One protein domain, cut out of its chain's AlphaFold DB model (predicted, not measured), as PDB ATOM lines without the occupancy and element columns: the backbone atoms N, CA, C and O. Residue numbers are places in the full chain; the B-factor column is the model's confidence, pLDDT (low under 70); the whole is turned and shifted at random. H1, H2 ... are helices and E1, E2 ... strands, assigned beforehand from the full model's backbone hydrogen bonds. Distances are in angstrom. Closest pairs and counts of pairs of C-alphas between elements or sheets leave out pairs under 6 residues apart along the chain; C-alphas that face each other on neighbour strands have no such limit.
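This is residues 12 to 63 of the 74 residues of an uncharacterized protein of Desulfurococcus mucosus (strain ATCC 35584 / DSM 2162 / JCM 9187 / O7/1) (UniProt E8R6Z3). A long hairpin, E1 and E2, with short E3 beside E2's last residues, makes a small sheet; H1 covers one face, away from the hairpin's turn. Of unnamed residues 12 to 27, 15 to 16 pair antiparallel with 41 to 42 of E2. The printed part has 52 residues with three named strands, then one named helix, class mixed; the sheet, E1 - E2 - E3, is a meander, each strand the antiparallel neighbour of the one before. It is compact, radius of gyration of the C-alphas 10.5 A, spans 33 by 21 by 16 A.

E2, residues 38 to 45, and E1, residues 28 to 35, form a hairpin at 153 degrees; N 31 and O 42, 2.8 A, are within hydrogen-bond range. E2 and E3, residues 50 to 52, form another at 112 degrees; N 52 and O 43 are 2.8 A apart. H1, residues 54 to 62, is on the sheet, height 9.7 A; its closest C-alphas to E2 are Ala 57 and Ala 43, 6.2 A. In H1, 4 of 5 O i to N i+4 pairs are within range.

E1, 21.5 A, begins at C-alpha 28 (-9.516, -84.837, -43.913). E2 measures 22.6 A, E3 6.4 A; H1, 13.2 A, ends at C-alpha 62 (-21.280, -82.663, -39.163).

The farthest C-alphas, Gly 37 and Thr 63, are 33.6 A apart. The printed part has no cut, its three links are tight, and no printed residue is under 70 in pLDDT.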
ATOM      1  N   PRO A  12      -3.048 -74.800 -28.897       90.19
ATOM      2  CA  PRO A  12      -4.339 -74.382 -28.326       90.19
ATOM      3  C   PRO A  12      -5.490 -74.223 -29.341       90.19
ATOM      4  O   PRO A  12      -6.676 -74.309 -28.986       90.19
ATOM      5  N   ILE A  13      -5.144 -73.972 -30.607       92.75
ATOM      6  CA  ILE A  13      -6.087 -73.751 -31.707       92.75
ATOM      7  C   ILE A  13      -6.340 -75.041 -32.499       92.75
ATOM      8  O   ILE A  13      -7.474 -75.269 -32.928       92.75
ATOM      9  N   HIS A  14      -5.313 -75.868 -32.706       93.75
ATOM     10  CA  HIS A  14      -5.351 -77.002 -33.639       93.75
ATOM     11  C   HIS A  14      -5.521 -78.361 -32.960       93.75
ATOM     12  O   HIS A  14      -6.028 -79.282 -33.599       93.75
ATOM     13  N   ALA A  15      -5.121 -78.498 -31.692       92.31
ATOM     14  CA  ALA A  15      -5.202 -79.768 -30.990       92.31
ATOM     15  C   ALA A  15      -6.661 -80.198 -30.794       92.31
ATOM     16  O   ALA A  15      -7.508 -79.447 -30.295       92.31
ATOM     17  N   LEU A  16      -6.940 -81.427 -31.210       91.06
ATOM     18  CA  LEU A  16      -8.199 -82.115 -31.002       91.06
ATOM     19  C   LEU A  16      -8.176 -82.857 -29.664       91.06
ATOM     20  O   LEU A  16      -7.127 -83.359 -29.263       91.06
ATOM     21  N   PRO A  17      -9.329 -82.962 -28.980       85.69
ATOM     22  CA  PRO A  17      -9.424 -83.704 -27.725       85.69
ATOM     23  C   PRO A  17      -9.255 -85.219 -27.918       85.69
ATOM     24  O   PRO A  17      -8.838 -85.907 -26.994       85.69
ATOM     25  N   THR A  18      -9.587 -85.740 -29.101       85.12
ATOM     26  CA  THR A  18      -9.492 -87.159 -29.460       85.12
ATOM     27  C   THR A  18      -8.930 -87.297 -30.869       85.12
ATOM     28  O   THR A  18      -9.189 -86.453 -31.728       85.12
ATOM     29  N   CYS A  19      -8.188 -88.380 -31.121       86.69
ATOM     30  CA  CYS A  19      -7.682 -88.716 -32.456       86.69
ATOM     31  C   CYS A  19      -8.615 -89.655 -33.221       86.69
ATOM     32  O   CYS A  19      -8.211 -90.624 -33.853       86.69
ATOM     33  N   SER A  20      -9.905 -89.354 -33.128       85.19
ATOM     34  CA  SER A  20     -10.973 -90.074 -33.797       85.19
ATOM     35  C   SER A  20     -12.092 -89.099 -34.134       85.19
ATOM     36  O   SER A  20     -12.380 -88.178 -33.367       85.19
ATOM     37  N   LEU A  21     -12.695 -89.310 -35.300       81.50
ATOM     38  CA  LEU A  21     -13.859 -88.584 -35.792       81.50
ATOM     39  C   LEU A  21     -14.862 -89.617 -36.317       81.50
ATOM     40  O   LEU A  21     -14.445 -90.625 -36.890       81.50
ATOM     41  N   THR A  22     -16.160 -89.410 -36.094       80.44
ATOM     42  CA  THR A  22     -17.188 -90.445 -36.347       80.44
ATOM     43  C   THR A  22     -17.565 -90.574 -37.827       80.44
ATOM     44  O   THR A  22     -17.743 -91.687 -38.310       80.44
ATOM     45  N   ASP A  23     -17.656 -89.455 -38.548       80.31
ATOM     46  CA  ASP A  23     -17.906 -89.398 -40.002       80.31
ATOM     47  C   ASP A  23     -16.991 -88.336 -40.637       80.31
ATOM     48  O   ASP A  23     -17.436 -87.234 -40.969       80.31
ATOM     49  N   PRO A  24     -15.670 -88.583 -40.710       79.94
ATOM     50  CA  PRO A  24     -14.744 -87.581 -41.206       79.94
ATOM     51  C   PRO A  24     -14.931 -87.361 -42.708       79.94
ATOM     52  O   PRO A  24     -15.030 -88.300 -43.494       79.94
ATOM     53  N   CYS A  25     -14.878 -86.094 -43.121       87.56
ATOM     54  CA  CYS A  25     -14.697 -85.720 -44.522       87.56
ATOM     55  C   CYS A  25     -13.577 -86.560 -45.183       87.56
ATOM     56  O   CYS A  25     -12.482 -86.634 -44.621       87.56
ATOM     57  N   PRO A  26     -13.769 -87.110 -46.399       87.81
ATOM     58  CA  PRO A  26     -12.774 -87.968 -47.063       87.81
ATOM     59  C   PRO A  26     -11.447 -87.253 -47.371       87.81
ATOM     60  O   PRO A  26     -10.399 -87.884 -47.504       87.81
ATOM     61  N   ASN A  27     -11.477 -85.922 -47.458       89.69
ATOM     62  CA  ASN A  27     -10.291 -85.091 -47.671       89.69
ATOM     63  C   ASN A  27      -9.611 -84.641 -46.368       89.69
ATOM     64  O   ASN A  27      -8.679 -83.832 -46.403       89.69
ATOM     65  N   LEU A  28     -10.098 -85.101 -45.218       90.88
ATOM     66  CA  LEU A  28      -9.516 -84.837 -43.913       90.88
ATOM     67  C   LEU A  28      -8.543 -85.955 -43.547       90.88
ATOM     68  O   LEU A  28      -8.805 -87.133 -43.772       90.88
ATOM     69  N   GLU A  29      -7.425 -85.584 -42.949       91.62
ATOM     70  CA  GLU A  29      -6.442 -86.514 -42.418       91.62
ATOM     71  C   GLU A  29      -6.143 -86.151 -40.970       91.62
ATOM     72  O   GLU A  29      -5.828 -85.000 -40.672       91.62
ATOM     73  N   LEU A  30      -6.245 -87.121 -40.066       91.94
ATOM     74  CA  LEU A  30      -5.791 -86.949 -38.692       91.94
ATOM     75  C   LEU A  30      -4.298 -87.250 -38.624       91.94
ATOM     76  O   LEU A  30      -3.826 -88.233 -39.192       91.94
ATOM     77  N   VAL A  31      -3.557 -86.375 -37.957       91.12
ATOM     78  CA  VAL A  31      -2.109 -86.478 -37.804       91.12
ATOM     79  C   VAL A  31      -1.789 -86.422 -36.321       91.12
ATOM     80  O   VAL A  31      -2.142 -85.458 -35.640       91.12
ATOM     81  N   GLU A  32      -1.105 -87.450 -35.837       90.56
ATOM     82  CA  GLU A  32      -0.521 -87.459 -34.501       90.56
ATOM     83  C   GLU A  32       0.834 -86.750 -34.539       90.56
ATOM     84  O   GLU A  32       1.668 -86.999 -35.412       90.56
ATOM     85  N   LEU A  33       1.040 -85.832 -33.603       88.06
ATOM     86  CA  LEU A  33       2.256 -85.045 -33.460       88.06
ATOM     87  C   LEU A  33       2.711 -85.104 -32.008       88.06
ATOM     88  O   LEU A  33       1.892 -85.036 -31.100       88.06
ATOM     89  N   GLU A  34       4.015 -85.174 -31.786       86.50
ATOM     90  CA  GLU A  34       4.598 -85.071 -30.451       86.50
ATOM     91  C   GLU A  34       5.265 -83.700 -30.305       86.50
ATOM     92  O   GLU A  34       6.071 -83.295 -31.148       86.50
ATOM     93  N   ARG A  35       4.903 -82.952 -29.260       81.19
ATOM     94  CA  ARG A  35       5.543 -81.688 -28.889       81.19
ATOM     95  C   ARG A  35       5.789 -81.669 -27.395       81.19
ATOM     96  O   ARG A  35       4.878 -81.928 -26.626       81.19
ATOM     97  N   GLU A  36       7.019 -81.342 -27.009       84.25
ATOM     98  CA  GLU A  36       7.401 -81.175 -25.597       84.25
ATOM     99  C   GLU A  36       7.097 -82.421 -24.734       84.25
ATOM    100  O   GLU A  36       6.842 -82.319 -23.541       84.25
ATOM    101  N   GLY A  37       7.138 -83.615 -25.344       84.69
ATOM    102  CA  GLY A  37       6.823 -84.888 -24.683       84.69
ATOM    103  C   GLY A  37       5.327 -85.208 -24.586       84.69
ATOM    104  O   GLY A  37       4.962 -86.270 -24.087       84.69
ATOM    105  N   GLU A  38       4.456 -84.334 -25.091       86.00
ATOM    106  CA  GLU A  38       3.014 -84.547 -25.160       86.00
ATOM    107  C   GLU A  38       2.570 -84.900 -26.581       86.00
ATOM    108  O   GLU A  38       3.031 -84.328 -27.575       86.00
ATOM    109  N   LYS A  39       1.637 -85.851 -26.681       89.50
ATOM    110  CA  LYS A  39       1.039 -86.261 -27.951       89.50
ATOM    111  C   LYS A  39      -0.221 -85.455 -28.219       89.50
ATOM    112  O   LYS A  39      -1.150 -85.434 -27.417       89.50
ATOM    113  N   TYR A  40      -0.265 -84.846 -29.390       90.44
ATOM    114  CA  TYR A  40      -1.367 -84.043 -29.878       90.44
ATOM    115  C   TYR A  40      -1.929 -84.651 -31.150       90.44
ATOM    116  O   TYR A  40      -1.192 -85.063 -32.043       90.44
ATOM    117  N   CYS A  41      -3.250 -84.633 -31.263       92.50
ATOM    118  CA  CYS A  41      -3.914 -84.938 -32.515       92.50
ATOM    119  C   CYS A  41      -4.314 -83.648 -33.216       92.50
ATOM    120  O   CYS A  41      -4.925 -82.772 -32.604       92.50
ATOM    121  N   VAL A  42      -4.013 -83.529 -34.503       93.31
ATOM    122  CA  VAL A  42      -4.437 -82.393 -35.324       93.31
ATOM    123  C   VAL A  42      -5.091 -82.884 -36.606       93.31
ATOM    124  O   VAL A  42      -4.798 -83.970 -37.100       93.31
ATOM    125  N   ALA A  43      -5.971 -82.065 -37.173       93.44
ATOM    126  CA  ALA A  43      -6.589 -82.350 -38.458       93.44
ATOM    127  C   ALA A  43      -5.898 -81.574 -39.581       93.44
ATOM    128  O   ALA A  43      -5.666 -80.372 -39.463       93.44
ATOM    129  N   TYR A  44      -5.625 -82.245 -40.692       92.75
ATOM    130  CA  TYR A  44      -5.083 -81.680 -41.920       92.75
ATOM    131  C   TYR A  44      -6.114 -81.805 -43.042       92.75
ATOM    132  O   TYR A  44      -6.667 -82.876 -43.282       92.75
ATOM    133  N   CYS A  45      -6.394 -80.704 -43.734       91.25
ATOM    134  CA  CYS A  45      -7.250 -80.714 -44.911       91.25
ATOM    135  C   CYS A  45      -6.383 -80.843 -46.160       91.25
ATOM    136  O   CYS A  45      -5.616 -79.933 -46.465       91.25
ATOM    137  N   LYS A  46      -6.552 -81.939 -46.908       89.75
ATOM    138  CA  LYS A  46      -5.802 -82.193 -48.146       89.75
ATOM    139  C   LYS A  46      -6.163 -81.217 -49.267       89.75
ATOM    140  O   LYS A  46      -5.306 -80.903 -50.073       89.75
ATOM    141  N   VAL A  47      -7.400 -80.711 -49.288       89.75
ATOM    142  CA  VAL A  47      -7.852 -79.751 -50.316       89.75
ATOM    143  C   VAL A  47      -7.232 -78.372 -50.121       89.75
ATOM    144  O   VAL A  47      -6.833 -77.723 -51.075       89.75
ATOM    145  N   LEU A  48      -7.201 -77.906 -48.871       88.44
ATOM    146  CA  LEU A  48      -6.687 -76.579 -48.521       88.44
ATOM    147  C   LEU A  48      -5.192 -76.598 -48.178       88.44
ATOM    148  O   LEU A  48      -4.659 -75.564 -47.787       88.44
ATOM    149  N   GLU A  49      -4.574 -77.779 -48.222       89.75
ATOM    150  CA  GLU A  49      -3.177 -78.047 -47.873       89.75
ATOM    151  C   GLU A  49      -2.724 -77.409 -46.546       89.75
ATOM    152  O   GLU A  49      -1.618 -76.887 -46.406       89.75
ATOM    153  N   ARG A  50      -3.601 -77.439 -45.532       90.25
ATOM    154  CA  ARG A  50      -3.349 -76.801 -44.230       90.25
ATOM    155  C   ARG A  50      -3.953 -77.558 -43.059       90.25
ATOM    156  O   ARG A  50      -4.944 -78.279 -43.203       90.25
ATOM    157  N   TYR A  51      -3.407 -77.305 -41.874       92.75
ATOM    158  CA  TYR A  51      -4.015 -77.743 -40.624       92.75
ATOM    159  C   TYR A  51      -5.299 -76.964 -40.339       92.75
ATOM    160  O   TYR A  51      -5.401 -75.763 -40.590       92.75
ATOM    161  N   LEU A  52      -6.299 -77.673 -39.830       92.56
ATOM    162  CA  LEU A  52      -7.568 -77.104 -39.418       92.56
ATOM    163  C   LEU A  52      -7.549 -76.804 -37.927       92.56
ATOM    164  O   LEU A  52      -7.011 -77.558 -37.118       92.56
ATOM    165  N   THR A  53      -8.213 -75.717 -37.557       93.50
ATOM    166  CA  THR A  53      -8.526 -75.452 -36.157       93.50
ATOM    167  C   THR A  53      -9.465 -76.535 -35.620       93.50
ATOM    168  O   THR A  53     -10.249 -77.127 -36.370       93.50
ATOM    169  N   LYS A  54      -9.469 -76.748 -34.303       91.69
ATOM    170  CA  LYS A  54     -10.361 -77.716 -33.645       91.69
ATOM    171  C   LYS A  54     -11.840 -77.501 -33.981       91.69
ATOM    172  O   LYS A  54     -12.599 -78.455 -34.131       91.69
ATOM    173  N   SER A  55     -12.257 -76.243 -34.136       90.44
ATOM    174  CA  SER A  55     -13.630 -75.887 -34.499       90.44
ATOM    175  C   SER A  55     -13.943 -76.194 -35.963       90.44
ATOM    176  O   SER A  55     -15.048 -76.643 -36.261       90.44
ATOM    177  N   ALA A  56     -12.990 -75.994 -36.876       91.12
ATOM    178  CA  ALA A  56     -13.147 -76.362 -38.279       91.12
ATOM    179  C   ALA A  56     -13.165 -77.887 -38.468       91.12
ATOM    180  O   ALA A  56     -14.016 -78.390 -39.195       91.12
ATOM    181  N   ALA A  57     -12.307 -78.622 -37.757       91.12
ATOM    182  CA  ALA A  57     -12.291 -80.083 -37.778       91.12
ATOM    183  C   ALA A  57     -13.639 -80.686 -37.345       91.12
ATOM    184  O   ALA A  57     -14.170 -81.544 -38.040       91.12
ATOM    185  N   ARG A  58     -14.269 -80.163 -36.281       89.00
ATOM    186  CA  ARG A  58     -15.624 -80.589 -35.870       89.00
ATOM    187  C   ARG A  58     -16.692 -80.335 -36.936       89.00
ATOM    188  O   ARG A  58     -17.613 -81.128 -37.093       89.00
ATOM    189  N   LYS A  59     -16.584 -79.244 -37.703       88.88
ATOM    190  CA  LYS A  59     -17.504 -78.989 -38.828       88.88
ATOM    191  C   LYS A  59     -17.341 -80.026 -39.939       88.88
ATOM    192  O   LYS A  59     -18.315 -80.325 -40.629       88.88
ATOM    193  N   CYS A  60     -16.143 -80.588 -40.098       87.88
ATOM    194  CA  CYS A  60     -15.892 -81.672 -41.042       87.88
ATOM    195  C   CYS A  60     -16.537 -83.004 -40.636       87.88
ATOM    196  O   CYS A  60     -16.599 -83.877 -41.489       87.88
ATOM    197  N   GLU A  61     -17.032 -83.163 -39.407       85.12
ATOM    198  CA  GLU A  61     -17.840 -84.331 -39.020       85.12
ATOM    199  C   GLU A  61     -19.323 -84.128 -39.329       85.12
ATOM    200  O   GLU A  61     -20.010 -85.039 -39.769       85.12
ATOM    201  N   SER A  62     -19.837 -82.917 -39.113       85.06
ATOM    202  CA  SER A  62     -21.280 -82.663 -39.163       85.06
ATOM    203  C   SER A  62     -21.781 -82.096 -40.491       85.06
ATOM    204  O   SER A  62     -22.952 -82.244 -40.822       85.06
ATOM    205  N   THR A  63     -20.923 -81.411 -41.254       86.06
ATOM    206  CA  THR A  63     -21.361 -80.576 -42.392       86.06
ATOM    207  C   THR A  63     -20.482 -80.693 -43.636       86.06
ATOM    208  O   THR A  63     -20.630 -79.916 -44.581       86.06
TER     209      THR A  63